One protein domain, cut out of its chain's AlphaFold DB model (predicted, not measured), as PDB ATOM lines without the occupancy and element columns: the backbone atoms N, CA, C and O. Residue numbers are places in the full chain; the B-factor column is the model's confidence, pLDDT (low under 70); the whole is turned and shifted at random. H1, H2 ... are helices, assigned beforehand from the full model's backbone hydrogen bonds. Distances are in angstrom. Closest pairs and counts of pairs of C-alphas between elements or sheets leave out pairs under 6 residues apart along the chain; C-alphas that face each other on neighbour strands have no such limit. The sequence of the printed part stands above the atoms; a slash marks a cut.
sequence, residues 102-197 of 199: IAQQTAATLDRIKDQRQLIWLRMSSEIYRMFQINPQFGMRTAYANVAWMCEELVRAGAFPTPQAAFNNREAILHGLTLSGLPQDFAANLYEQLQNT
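AT A GLANCE: This is residues 102 to 197 of the 199 residues of an uncharacterized protein of Thiothrix sp (UniProt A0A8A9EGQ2). Two long helices, H2 and H3, fold back on each other as a helical hairpin, and the shorter H1, H5 and H6 gather over one side of it. H1 runs back beside the first half of H2, H5 crosses H2 with its last turn, H6 packs on H5, and little H4 packs on the second half of H3. The printed part has 96 residues with six named helices, in the order H1 to H6, and no named strand; the class is all helix. It is compact, with a radius of gyration of the C-alphas of 12.9 A and spans of 36 by 33 by 19 A.

IN THESE COORDINATES: H1 is residues 102 to 107, 8.6 A from first to last C-alpha, and begins with C-alpha 102 at (-16.476, 24.223, -13.595). H2, residues 116 to 134, is 27.0 A long. H3, residues 136 to 156, is the longest helix, 29.9 A, and begins with C-alpha 136 at (-32.018, 22.849, 1.141). H4 is residues 163 to 167, 6.1 A. H5 is residues 170 to 178, 12.0 A. H6, residues 184 to 196, is 18.5 A long and ends with C-alpha 196 at (-37.226, 37.717, 1.840).

HOW THE PARTS SIT: H1 and H2 are a helical hairpin, at a shallow tilt of 18 degrees, opposite ways; they touch, with residues 119 to 126 of H2 alone, and their closest C-alphas, of Ala 103 and Leu 122, are 5.7 A apart. H2 and H3 are a second one, at a shallow tilt of 15 degrees, opposite ways; they touch, closest at the C-alphas of Phe 132 and Gly 139, 4.0 A. H3 touches H4 with residues 147 to 155 alone, closest at the C-alphas of Cys 151 and Pro 163, 4.8 A. H4 and H5 only just touch, with 3 pairs of C-alphas within 8 A, and only at the corner. H2 touches H5 with residues 121 to 125 alone, about perpendicular at 75 degrees; the closest C-alphas, of Ser 125 and Leu 177, are 5.3 A apart. H3 and H5 are close but not clearly touching; their closest C-alphas, of Val 147 and Ile 173, are 7.4 A apart. H5 and H6 touch at a steep tilt of 57 degrees, opposite ways, closest at the C-alphas of Leu 174 and Ala 187, 6.0 A. H3 and H6 only just touch, with 3 pairs of C-alphas within 8 A, through residues 140 to 144 and 190 to 194 alone; they are about perpendicular at 85 degrees, and the C-alphas of Tyr 144 and Leu 194, the closest, are 6.8 A apart. Among the pairs that are apart are H1 and H5, and H2 and H6. In H1, H2, H3, H4, H5 and H6 every O i to N i+4 pair is within hydrogen-bond range.

THE WHOLE: The two C-alphas farthest apart, of Ile 113 and Asn 196, are 37.0 A apart. The printed part has no cut and no long link. The mean pLDDT of the printed part is 93.3; one residue, 197, is under 70.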
ATOM      1  N   ILE A 102     -16.558  22.949 -12.867       92.00
ATOM      2  CA  ILE A 102     -16.476  24.223 -13.595       92.00
ATOM      3  C   ILE A 102     -15.590  25.218 -12.849       92.00
ATOM      4  O   ILE A 102     -14.686  25.792 -13.447       92.00
ATOM      5  N   ALA A 103     -15.790  25.386 -11.537       93.38
ATOM      6  CA  ALA A 103     -14.955  26.281 -10.745       93.38
ATOM      7  C   ALA A 103     -13.478  25.861 -10.760       93.38
ATOM      8  O   ALA A 103     -12.607  26.723 -10.761       93.38
ATOM      9  N   GLN A 104     -13.183  24.557 -10.818       93.56
ATOM     10  CA  GLN A 104     -11.818  24.044 -10.974       93.56
ATOM     11  C   GLN A 104     -11.204  24.441 -12.320       93.56
ATOM     12  O   GLN A 104     -10.037  24.827 -12.358       93.56
ATOM     13  N   GLN A 105     -11.976  24.383 -13.409       93.06
ATOM     14  CA  GLN A 105     -11.519  24.826 -14.730       93.06
ATOM     15  C   GLN A 105     -11.212  26.324 -14.734       93.06
ATOM     16  O   GLN A 105     -10.152  26.724 -15.207       93.06
ATOM     17  N   THR A 106     -12.090  27.145 -14.151       92.12
ATOM     18  CA  THR A 106     -11.850  28.589 -14.014       92.12
ATOM     19  C   THR A 106     -10.656  28.872 -13.107       92.12
ATOM     20  O   THR A 106      -9.796  29.672 -13.449       92.12
ATOM     21  N   ALA A 107     -10.538  28.186 -11.971       93.81
ATOM     22  CA  ALA A 107      -9.414  28.363 -11.057       93.81
ATOM     23  C   ALA A 107      -8.064  28.005 -11.697       93.81
ATOM     24  O   ALA A 107      -7.048  28.585 -11.328       93.81
ATOM     25  N   ALA A 108      -8.038  27.077 -12.660       94.12
ATOM     26  CA  ALA A 108      -6.823  26.705 -13.380       94.12
ATOM     27  C   ALA A 108      -6.287  27.819 -14.300       94.12
ATOM     28  O   ALA A 108      -5.113  27.778 -14.662       94.12
ATOM     29  N   THR A 109      -7.112  28.808 -14.665       94.25
ATOM     30  CA  THR A 109      -6.688  29.962 -15.475       94.25
ATOM     31  C   THR A 109      -6.267  31.169 -14.637       94.25
ATOM     32  O   THR A 109      -5.818  32.160 -15.203       94.25
ATOM     33  N   LEU A 110      -6.445  31.112 -13.315       93.44
ATOM     34  CA  LEU A 110      -6.175  32.210 -12.389       93.44
ATOM     35  C   LEU A 110      -4.807  32.049 -11.714       93.44
ATOM     36  O   LEU A 110      -4.358  30.941 -11.403       93.44
ATOM     37  N   ASP A 111      -4.150  33.171 -11.441       94.88
ATOM     38  CA  ASP A 111      -2.904  33.221 -10.689       94.88
ATOM     39  C   ASP A 111      -3.193  33.068  -9.187       94.88
ATOM     40  O   ASP A 111      -3.940  33.833  -8.577       94.88
ATOM     41  N   ARG A 112      -2.570  32.072  -8.551       89.25
ATOM     42  CA  ARG A 112      -2.822  31.743  -7.136       89.25
ATOM     43  C   ARG A 112      -2.417  32.838  -6.148       89.25
ATOM     44  O   ARG A 112      -2.838  32.785  -4.994       89.25
ATOM     45  N   ILE A 113      -1.573  33.777  -6.558       89.31
ATOM     46  CA  ILE A 113      -1.088  34.874  -5.721       89.31
ATOM     47  C   ILE A 113      -1.900  36.136  -6.008       89.31
ATOM     48  O   ILE A 113      -2.348  36.791  -5.071       89.31
ATOM     49  N   LYS A 114      -2.125  36.464  -7.281       91.31
ATOM     50  CA  LYS A 114      -2.822  37.699  -7.678       91.31
ATOM     51  C   LYS A 114      -4.340  37.587  -7.541       91.31
ATOM     52  O   LYS A 114      -4.973  38.533  -7.084       91.31
ATOM     53  N   ASP A 115      -4.906  36.419  -7.832       90.50
ATOM     54  CA  ASP A 115      -6.357  36.226  -7.951       90.50
ATOM     55  C   ASP A 115      -6.966  35.520  -6.728       90.50
ATOM     56  O   ASP A 115      -8.027  34.895  -6.803       90.50
ATOM     57  N   GLN A 116      -6.315  35.621  -5.563       89.12
ATOM     58  CA  GLN A 116      -6.742  34.953  -4.324       89.12
ATOM     59  C   GLN A 116      -8.213  35.210  -3.980       89.12
ATOM     60  O   GLN A 116      -8.928  34.290  -3.585       89.12
ATOM     61  N   ARG A 117      -8.689  36.445  -4.159       87.88
ATOM     62  CA  ARG A 117     -10.080  36.816  -3.858       87.88
ATOM     63  C   ARG A 117     -11.069  36.119  -4.790       87.88
ATOM     64  O   ARG A 117     -12.053  35.559  -4.313       87.88
ATOM     65  N   GLN A 118     -10.766  36.058  -6.085       88.88
ATOM     66  CA  GLN A 118     -11.600  35.360  -7.062       88.88
ATOM     67  C   GLN A 118     -11.610  33.844  -6.821       88.88
ATOM     68  O   GLN A 118     -12.659  33.205  -6.916       88.88
ATOM     69  N   LEU A 119     -10.474  33.265  -6.420       92.06
ATOM     70  CA  LEU A 119     -10.393  31.861  -6.007       92.06
ATOM     71  C   LEU A 119     -11.263  31.566  -4.775       92.06
ATOM     72  O   LEU A 119     -11.913  30.519  -4.722       92.06
ATOM     73  N   ILE A 120     -11.324  32.486  -3.806       91.81
ATOM     74  CA  ILE A 120     -12.216  32.355  -2.644       91.81
ATOM     75  C   ILE A 120     -13.683  32.436  -3.078       91.81
ATOM     76  O   ILE A 120     -14.485  31.613  -2.641       91.81
ATOM     77  N   TRP A 121     -14.038  33.356  -3.977       91.75
ATOM     78  CA  TRP A 121     -15.408  33.476  -4.491       91.75
ATOM     79  C   TRP A 121     -15.864  32.209  -5.217       91.75
ATOM     80  O   TRP A 121     -16.953  31.701  -4.951       91.75
ATOM     81  N   LEU A 122     -15.001  31.640  -6.066       93.69
ATOM     82  CA  LEU A 122     -15.247  30.362  -6.738       93.69
ATOM     83  C   LEU A 122     -15.494  29.229  -5.737       93.69
ATOM     84  O   LEU A 122     -16.404  28.417  -5.930       93.69
ATOM     85  N   ARG A 123     -14.706  29.181  -4.655       93.06
ATOM     86  CA  ARG A 123     -14.885  28.206  -3.573       93.06
ATOM     87  C   ARG A 123     -16.219  28.404  -2.858       93.06
ATOM     88  O   ARG A 123     -16.963  27.444  -2.710       93.06
ATOM     89  N   MET A 124     -16.552  29.631  -2.469       94.56
ATOM     90  CA  MET A 124     -17.793  29.932  -1.751       94.56
ATOM     91  C   MET A 124     -19.045  29.642  -2.582       94.56
ATOM     92  O   MET A 124     -19.979  29.024  -2.080       94.56
ATOM     93  N   SER A 125     -19.048  30.031  -3.857       94.75
ATOM     94  CA  SER A 125     -20.120  29.706  -4.807       94.75
ATOM     95  C   SER A 125     -20.263  28.184  -4.984       94.75
ATOM     96  O   SER A 125     -21.369  27.643  -4.908       94.75
ATOM     97  N   SER A 126     -19.137  27.460  -5.075       95.38
ATOM     98  CA  SER A 126     -19.134  25.991  -5.153       95.38
ATOM     99  C   SER A 126     -19.705  25.329  -3.904       95.38
ATOM    100  O   SER A 126     -20.394  24.311  -3.991       95.38
ATOM    101  N   GLU A 127     -19.397  25.895  -2.742       95.25
ATOM    102  CA  GLU A 127     -19.880  25.433  -1.449       95.25
ATOM    103  C   GLU A 127     -21.402  25.544  -1.365       95.25
ATOM    104  O   GLU A 127     -22.064  24.568  -1.026       95.25
ATOM    105  N   ILE A 128     -21.963  26.686  -1.783       95.81
ATOM    106  CA  ILE A 128     -23.415  26.904  -1.848       95.81
ATOM    107  C   ILE A 128     -24.073  25.810  -2.693       95.81
ATOM    108  O   ILE A 128     -24.966  25.113  -2.208       95.81
ATOM    109  N   TYR A 129     -23.594  25.614  -3.927       95.62
ATOM    110  CA  TYR A 129     -24.124  24.593  -4.836       95.62
ATOM    111  C   TYR A 129     -24.146  23.208  -4.180       95.62
ATOM    112  O   TYR A 129     -25.170  22.523  -4.181       95.62
ATOM    113  N   ARG A 130     -23.024  22.802  -3.580       94.88
ATOM    114  CA  ARG A 130     -22.896  21.477  -2.968       94.88
ATOM    115  C   ARG A 130     -23.760  21.311  -1.737       94.88
ATOM    116  O   ARG A 130     -24.344  20.244  -1.586       94.88
ATOM    117  N   MET A 131     -23.874  22.330  -0.889       95.75
ATOM    118  CA  MET A 131     -24.706  22.253   0.311       95.75
ATOM    119  C   MET A 131     -26.198  22.165  -0.045       95.75
ATOM    120  O   MET A 131     -26.920  21.440   0.633       95.75
ATOM    121  N   PHE A 132     -26.649  22.766  -1.155       95.25
ATOM    122  CA  PHE A 132     -27.998  22.521  -1.697       95.25
ATOM    123  C   PHE A 132     -28.210  21.080  -2.178       95.25
ATOM    124  O   PHE A 132     -29.307  20.540  -2.023       95.25
ATOM    125  N   GLN A 133     -27.170  20.435  -2.718       94.25
ATOM    126  CA  GLN A 133     -27.234  19.010  -3.056       94.25
ATOM    127  C   GLN A 133     -27.311  18.119  -1.810       94.25
ATOM    128  O   GLN A 133     -27.833  17.016  -1.887       94.25
ATOM    129  N   ILE A 134     -26.832  18.578  -0.650       95.19
ATOM    130  CA  ILE A 134     -26.997  17.854   0.620       95.19
ATOM    131  C   ILE A 134     -28.424  18.030   1.120       95.19
ATOM    132  O   ILE A 134     -29.173  17.062   1.209       95.19
ATOM    133  N   ASN A 135     -28.795  19.269   1.445       94.56
ATOM    134  CA  ASN A 135     -30.077  19.611   2.040       94.56
ATOM    135  C   ASN A 135     -30.411  21.095   1.783       94.56
ATOM    136  O   ASN A 135     -29.531  21.942   1.956       94.56
ATOM    137  N   PRO A 136     -31.665  21.463   1.448       93.31
ATOM    138  CA  PRO A 136     -32.018  22.849   1.141       93.31
ATOM    139  C   PRO A 136     -31.745  23.827   2.284       93.31
ATOM    140  O   PRO A 136     -31.301  24.944   2.037       93.31
ATOM    141  N   GLN A 137     -31.958  23.417   3.539       92.06
ATOM    142  CA  GLN A 137     -31.717  24.284   4.696       92.06
ATOM    143  C   GLN A 137     -30.223  24.548   4.889       92.06
ATOM    144  O   GLN A 137     -29.819  25.666   5.209       92.06
ATOM    145  N   PHE A 138     -29.392  23.532   4.651       95.12
ATOM    146  CA  PHE A 138     -27.943  23.690   4.684       95.12
ATOM    147  C   PHE A 138     -27.470  24.597   3.546       95.12
ATOM    148  O   PHE A 138     -26.688  25.511   3.796       95.12
ATOM    149  N   GLY A 139     -28.000  24.403   2.335       95.19
ATOM    150  CA  GLY A 139     -27.759  25.280   1.188       95.19
ATOM    151  C   GLY A 139     -28.096  26.741   1.482       95.19
ATOM    152  O   GLY A 139     -27.245  27.607   1.288       95.19
ATOM    153  N   MET A 140     -29.283  27.018   2.032       95.19
ATOM    154  CA  MET A 140     -29.700  28.373   2.417       95.19
ATOM    155  C   MET A 140     -28.795  28.985   3.490       95.19
ATOM    156  O   MET A 140     -28.377  30.134   3.359       95.19
ATOM    157  N   ARG A 141     -28.436  28.217   4.525       93.75
ATOM    158  CA  ARG A 141     -27.529  28.687   5.580       93.75
ATOM    159  C   ARG A 141     -26.143  29.034   5.032       93.75
ATOM    160  O   ARG A 141     -25.584  30.069   5.393       93.75
ATOM    161  N   THR A 142     -25.594  28.197   4.153       95.75
ATOM    162  CA  THR A 142     -24.312  28.463   3.487       95.75
ATOM    163  C   THR A 142     -24.412  29.654   2.542       95.75
ATOM    164  O   THR A 142     -23.513  30.491   2.538       95.75
ATOM    165  N   ALA A 143     -25.505  29.775   1.782       95.62
ATOM    166  CA  ALA A 143     -25.751  30.910   0.899       95.62
ATOM    167  C   ALA A 143     -25.766  32.227   1.667       95.62
ATOM    168  O   ALA A 143     -25.060  33.151   1.282       95.62
ATOM    169  N   TYR A 144     -26.481  32.285   2.790       93.94
ATOM    170  CA  TYR A 144     -26.519  33.467   3.642       93.94
ATOM    171  C   TYR A 144     -25.118  33.889   4.106       93.94
ATOM    172  O   TYR A 144     -24.698  35.021   3.871       93.94
ATOM    173  N   ALA A 145     -24.361  32.965   4.711       93.19
ATOM    174  CA  ALA A 145     -23.031  33.266   5.239       93.19
ATOM    175  C   ALA A 145     -22.047  33.693   4.135       93.19
ATOM    176  O   ALA A 145     -21.306  34.664   4.292       93.19
ATOM    177  N   ASN A 146     -22.056  32.985   3.003       95.19
ATOM    178  CA  ASN A 146     -21.127  33.245   1.908       95.19
ATOM    179  C   ASN A 146     -21.485  34.525   1.143       95.19
ATOM    180  O   ASN A 146     -20.583  35.283   0.799       95.19
ATOM    181  N   VAL A 147     -22.771  34.811   0.915       95.06
ATOM    182  CA  VAL A 147     -23.207  36.065   0.277       95.06
ATOM    183  C   VAL A 147     -22.907  37.261   1.176       95.06
ATOM    184  O   VAL A 147     -22.379  38.255   0.685       95.06
ATOM    185  N   ALA A 148     -23.147  37.162   2.488       94.38
ATOM    186  CA  ALA A 148     -22.778  38.219   3.430       94.38
ATOM    187  C   ALA A 148     -21.274  38.536   3.357       94.38
ATOM    188  O   ALA A 148     -20.888  39.698   3.220       94.38
ATOM    189  N   TRP A 149     -20.425  37.503   3.344       93.62
ATOM    190  CA  TRP A 149     -18.983  37.684   3.184       93.62
ATOM    191  C   TRP A 149     -18.613  38.304   1.827       93.62
ATOM    192  O   TRP A 149     -17.790  39.217   1.778       93.62
ATOM    193  N   MET A 150     -19.233  37.865   0.725       92.00
ATOM    194  CA  MET A 150     -19.008  38.457  -0.605       92.00
ATOM    195  C   MET A 150     -19.360  39.951  -0.627       92.00
ATOM    196  O   MET A 150     -18.614  40.749  -1.194       92.00
ATOM    197  N   CYS A 151     -20.456  40.346   0.026       95.00
ATOM    198  CA  CYS A 151     -20.846  41.747   0.166       95.00
ATOM    199  C   CYS A 151     -19.810  42.555   0.957       95.00
ATOM    200  O   CYS A 151     -19.459  43.660   0.547       95.00
ATOM    201  N   GLU A 152     -19.284  42.019   2.062       94.50
ATOM    202  CA  GLU A 152     -18.200  42.676   2.805       94.50
ATOM    203  C   GLU A 152     -16.944  42.859   1.950       94.50
ATOM    204  O   GLU A 152     -16.294  43.903   2.005       94.50
ATOM    205  N   GLU A 153     -16.596  41.865   1.138       92.44
ATOM    206  CA  GLU A 153     -15.436  41.943   0.253       92.44
ATOM    207  C   GLU A 153     -15.603  42.974  -0.854       92.44
ATOM    208  O   GLU A 153     -14.667  43.715  -1.147       92.44
ATOM    209  N   LEU A 154     -16.799  43.068  -1.428       92.69
ATOM    210  CA  LEU A 154     -17.146  44.104  -2.397       92.69
ATOM    211  C   LEU A 154     -16.982  45.516  -1.814       92.69
ATOM    212  O   LEU A 154     -16.522  46.425  -2.507       92.69
ATOM    213  N   VAL A 155     -17.291  45.693  -0.528       96.06
ATOM    214  CA  VAL A 155     -17.053  46.953   0.190       96.06
ATOM    215  C   VAL A 155     -15.568  47.181   0.441       96.06
ATOM    216  O   VAL A 155     -15.064  48.270   0.175       96.06
ATOM    217  N   ARG A 156     -14.833  46.159   0.900       92.56
ATOM    218  CA  ARG A 156     -13.374  46.244   1.106       92.56
ATOM    219  C   ARG A 156     -12.628  46.579  -0.188       92.56
ATOM    220  O   ARG A 156     -11.621  47.277  -0.140       92.56
ATOM    221  N   ALA A 157     -13.132  46.115  -1.330       90.50
ATOM    222  CA  ALA A 157     -12.607  46.430  -2.654       90.50
ATOM    223  C   ALA A 157     -13.006  47.829  -3.168       90.50
ATOM    224  O   ALA A 157     -12.558  48.232  -4.238       90.50
ATOM    225  N   GLY A 158     -13.848  48.569  -2.438       93.56
ATOM    226  CA  GLY A 158     -14.316  49.903  -2.822       93.56
ATOM    227  C   GLY A 158     -15.370  49.915  -3.934       93.56
ATOM    228  O   GLY A 158     -15.686  50.984  -4.446       93.56
ATOM    229  N   ALA A 159     -15.925  48.757  -4.310       94.38
ATOM    230  CA  ALA A 159     -16.950  48.667  -5.352       94.38
ATOM    231  C   ALA A 159     -18.315  49.189  -4.872       94.38
ATOM    232  O   ALA A 159     -19.101  49.698  -5.668       94.38
ATOM    233  N   PHE A 160     -18.590  49.080  -3.570       96.88
ATOM    234  CA  PHE A 160     -19.833  49.537  -2.951       96.88
ATOM    235  C   PHE A 160     -19.565  50.220  -1.604       96.88
ATOM    236  O   PHE A 160     -18.614  49.856  -0.912       96.88
ATOM    237  N   PRO A 161     -20.413  51.180  -1.187       96.44
ATOM    238  CA  PRO A 161     -20.208  51.924   0.056       96.44
ATOM    239  C   PRO A 161     -20.561  51.127   1.323       96.44
ATOM    240  O   PRO A 161     -20.013  51.405   2.385       96.44
ATOM    241  N   THR A 162     -21.485  50.161   1.243       97.31
ATOM    242  CA  THR A 162     -21.929  49.343   2.387       97.31
ATOM    243  C   THR A 162     -22.283  47.916   1.953       97.31
ATOM    244  O   THR A 162     -22.620  47.709   0.781       97.31
ATOM    245  N   PRO A 163     -22.270  46.924   2.872       96.19
ATOM    246  CA  PRO A 163     -22.642  45.551   2.529       96.19
ATOM    247  C   PRO A 163     -24.085  45.447   2.033       96.19
ATOM    248  O   PRO A 163     -24.361  44.697   1.104       96.19
ATOM    249  N   GLN A 164     -24.995  46.258   2.584       95.50
ATOM    250  CA  GLN A 164     -26.382  46.315   2.123       95.50
ATOM    251  C   GLN A 164     -26.491  46.849   0.688       95.50
ATOM    252  O   GLN A 164     -27.278  46.333  -0.100       95.50
ATOM    253  N   ALA A 165     -25.701  47.868   0.330       96.69
ATOM    254  CA  ALA A 165     -25.679  48.386  -1.037       96.69
ATOM    255  C   ALA A 165     -25.152  47.337  -2.028       96.69
ATOM    256  O   ALA A 165     -25.703  47.210  -3.120       96.69
ATOM    257  N   ALA A 166     -24.134  46.565  -1.630       96.06
ATOM    258  CA  ALA A 166     -23.640  45.435  -2.412       96.06
ATOM    259  C   ALA A 166     -24.703  44.330  -2.552       96.06
ATOM    260  O   ALA A 166     -24.960  43.871  -3.659       96.06
ATOM    261  N   PHE A 167     -25.370  43.957  -1.455       96.31
ATOM    262  CA  PHE A 167     -26.420  42.936  -1.457       96.31
ATOM    263  C   PHE A 167     -27.614  43.324  -2.332       96.31
ATOM    264  O   PHE A 167     -28.114  42.501  -3.086       96.31
ATOM    265  N   ASN A 168     -28.034  44.590  -2.294       95.69
ATOM    266  CA  ASN A 168     -29.138  45.090  -3.114       95.69
ATOM    267  C   ASN A 168     -28.787  45.171  -4.612       95.69
ATOM    268  O   ASN A 168     -29.680  45.360  -5.444       95.69
ATOM    269  N   ASN A 169     -27.509  45.043  -4.981       96.44
ATOM    270  CA  ASN A 169     -27.105  44.954  -6.374       96.44
ATOM    271  C   ASN A 169     -27.287  43.518  -6.887       96.44
ATOM    272  O   ASN A 169     -26.396  42.671  -6.800       96.44
ATOM    273  N   ARG A 170     -28.458  43.263  -7.476       95.00
ATOM    274  CA  ARG A 170     -28.833  41.951  -8.019       95.00
ATOM    275  C   ARG A 170     -27.796  41.386  -8.991       95.00
ATOM    276  O   ARG A 170     -27.506  40.198  -8.940       95.00
ATOM    277  N   GLU A 171     -27.242  42.208  -9.878       95.19
ATOM    278  CA  GLU A 171     -26.276  41.748 -10.880       95.19
ATOM    279  C   GLU A 171     -24.997  41.210 -10.231       95.19
ATOM    280  O   GLU A 171     -24.559  40.108 -10.562       95.19
ATOM    281  N   ALA A 172     -24.446  41.936  -9.255       92.62
ATOM    282  CA  ALA A 172     -23.247  41.529  -8.531       92.62
ATOM    283  C   ALA A 172     -23.454  40.203  -7.783       92.62
ATOM    284  O   ALA A 172     -22.602  39.312  -7.856       92.62
ATOM    285  N   ILE A 173     -24.600  40.039  -7.112       94.31
ATOM    286  CA  ILE A 173     -24.895  38.811  -6.363       94.31
ATOM    287  C   ILE A 173     -25.138  37.630  -7.302       94.31
ATOM    288  O   ILE A 173     -24.585  36.555  -7.079       94.31
ATOM    289  N   LEU A 174     -25.889  37.815  -8.392       94.56
ATOM    290  CA  LEU A 174     -26.076  36.750  -9.380       94.56
ATOM    291  C   LEU A 174     -24.767  36.357 -10.053       94.56
ATOM    292  O   LEU A 174     -24.518  35.166 -10.238       94.56
ATOM    293  N   HIS A 175     -23.908  37.323 -10.371       92.31
ATOM    294  CA  HIS A 175     -22.578  37.027 -10.880       92.31
ATOM    295  C   HIS A 175     -21.799  36.159  -9.884       92.31
ATOM    296  O   HIS A 175     -21.387  35.057 -10.240       92.31
ATOM    297  N   GLY A 176     -21.694  36.580  -8.619       91.50
ATOM    298  CA  GLY A 176     -21.006  35.820  -7.570       91.50
ATOM    299  C   GLY A 176     -21.563  34.404  -7.377       91.50
ATOM    300  O   GLY A 176     -20.801  33.439  -7.311       91.50
ATOM    301  N   LEU A 177     -22.890  34.253  -7.352       92.75
ATOM    302  CA  LEU A 177     -23.560  32.958  -7.192       92.75
ATOM    303  C   LEU A 177     -23.337  32.017  -8.380       92.75
ATOM    304  O   LEU A 177     -23.245  30.807  -8.183       92.75
ATOM    305  N   THR A 178     -23.227  32.551  -9.595       93.94
ATOM    306  CA  THR A 178     -23.075  31.762 -10.828       93.94
ATOM    307  C   THR A 178     -21.622  31.431 -11.172       93.94
ATOM    308  O   THR A 178     -21.392  30.592 -12.045       93.94
ATOM    309  N   LEU A 179     -20.636  31.992 -10.457       89.62
ATOM    310  CA  LEU A 179     -19.204  31.759 -10.702       89.62
ATOM    311  C   LEU A 179     -18.809  30.277 -10.717       89.62
ATOM    312  O   LEU A 179     -17.972  29.876 -11.522       89.62
ATOM    313  N   SER A 180     -19.406  29.442  -9.862       87.44
ATOM    314  CA  SER A 180     -19.129  28.001  -9.845       87.44
ATOM    315  C   SER A 180     -20.008  27.179 -10.791       87.44
ATOM    316  O   SER A 180     -20.031  25.947 -10.692       87.44
ATOM    317  N   GLY A 181     -20.761  27.838 -11.671       87.75
ATOM    318  CA  GLY A 181     -21.660  27.214 -12.637       87.75
ATOM    319  C   GLY A 181     -23.069  26.916 -12.124       87.75
ATOM    320  O   GLY A 181     -23.757  26.119 -12.754       87.75
ATOM    321  N   LEU A 182     -23.514  27.522 -11.016       91.62
ATOM    322  CA  LEU A 182     -24.921  27.459 -10.591       91.62
ATOM    323  C   LEU A 182     -25.833  27.982 -11.727       91.62
ATOM    324  O   LEU A 182     -25.503  29.022 -12.305       91.62
ATOM    325  N   PRO A 183     -26.959  27.318 -12.065       93.06
ATOM    326  CA  PRO A 183     -27.890  27.842 -13.063       93.06
ATOM    327  C   PRO A 183     -28.383  29.242 -12.709       93.06
ATOM    328  O   PRO A 183     -28.704  29.515 -11.552       93.06
ATOM    329  N   GLN A 184     -28.530  30.093 -13.721       92.56
ATOM    330  CA  GLN A 184     -28.963  31.475 -13.535       92.56
ATOM    331  C   GLN A 184     -30.361  31.577 -12.908       92.56
ATOM    332  O   GLN A 184     -30.544  32.368 -11.987       92.56
ATOM    333  N   ASP A 185     -31.312  30.739 -13.328       94.50
ATOM    334  CA  ASP A 185     -32.671  30.733 -12.766       94.50
ATOM    335  C   ASP A 185     -32.679  30.302 -11.295       94.50
ATOM    336  O   ASP A 185     -33.389  30.873 -10.468       94.50
ATOM    337  N   PHE A 186     -31.841  29.324 -10.938       94.81
ATOM    338  CA  PHE A 186     -31.697  28.901  -9.548       94.81
ATOM    339  C   PHE A 186     -31.037  29.999  -8.705       94.81
ATOM    340  O   PHE A 186     -31.512  30.293  -7.612       94.81
ATOM    341  N   ALA A 187     -29.979  30.636  -9.215       95.25
ATOM    342  CA  ALA A 187     -29.319  31.760  -8.555       95.25
ATOM    343  C   ALA A 187     -30.279  32.945  -8.348       95.25
ATOM    344  O   ALA A 187     -30.274  33.556  -7.282       95.25
ATOM    345  N   ALA A 188     -31.131  33.231  -9.338       95.75
ATOM    346  CA  ALA A 188     -32.182  34.239  -9.246       95.75
ATOM    347  C   ALA A 188     -33.171  33.914  -8.127       95.75
ATOM    348  O   ALA A 188     -33.369  34.739  -7.241       95.75
ATOM    349  N   ASN A 189     -33.719  32.698  -8.108       95.38
ATOM    350  CA  ASN A 189     -34.641  32.271  -7.056       95.38
ATOM    351  C   ASN A 189     -33.991  32.299  -5.665       95.38
ATOM    352  O   ASN A 189     -34.630  32.699  -4.694       95.38
ATOM    353  N   LEU A 190     -32.722  31.896  -5.565       95.06
ATOM    354  CA  LEU A 190     -31.954  31.952  -4.325       95.06
ATOM    355  C   LEU A 190     -31.791  33.392  -3.828       95.06
ATOM    356  O   LEU A 190     -31.990  33.654  -2.646       95.06
ATOM    357  N   TYR A 191     -31.460  34.327  -4.719       95.62
ATOM    358  CA  TYR A 191     -31.355  35.742  -4.373       95.62
ATOM    359  C   TYR A 191     -32.674  36.292  -3.812       95.62
ATOM    360  O   TYR A 191     -32.671  36.880  -2.734       95.62
ATOM    361  N   GLU A 192     -33.804  36.018  -4.472       95.00
ATOM    362  CA  GLU A 192     -35.131  36.431  -3.986       95.00
ATOM    363  C   GLU A 192     -35.441  35.831  -2.599       95.00
ATOM    364  O   GLU A 192     -35.958  36.511  -1.713       95.00
ATOM    365  N   GLN A 193     -35.087  34.563  -2.361       94.25
ATOM    366  CA  GLN A 193     -35.249  33.938  -1.041       94.25
ATOM    367  C   GLN A 193     -34.394  34.629   0.029       94.25
ATOM    368  O   GLN A 193     -34.891  34.901   1.122       94.25
ATOM    369  N   LEU A 194     -33.136  34.953  -0.282       92.69
ATOM    370  CA  LEU A 194     -32.247  35.670   0.634       92.69
ATOM    371  C   LEU A 194     -32.788  37.066   0.973       92.69
ATOM    372  O   LEU A 194     -32.724  37.465   2.132       92.69
ATOM    373  N   GLN A 195     -33.369  37.782   0.004       90.00
ATOM    374  CA  GLN A 195     -33.997  39.086   0.252       90.00
ATOM    375  C   GLN A 195     -35.211  38.983   1.187       90.00
ATOM    376  O   GLN A 195     -35.379  39.817   2.074       90.00
ATOM    377  N   ASN A 196     -36.023  37.936   1.031       84.00
ATOM    378  CA  ASN A 196     -37.226  37.717   1.840       84.00
ATOM    379  C   ASN A 196     -36.942  37.200   3.259       84.00
ATOM    380  O   ASN A 196     -37.854  37.141   4.081       84.00
ATOM    381  N   THR A 197     -35.700  36.818   3.567       69.94
ATOM    382  CA  THR A 197     -35.350  36.240   4.875       69.94
ATOM    383  C   THR A 197     -35.173  37.305   5.976       69.94
ATOM    384  O   THR A 197     -34.947  36.924   7.113       69.94
TER     385      THR A 197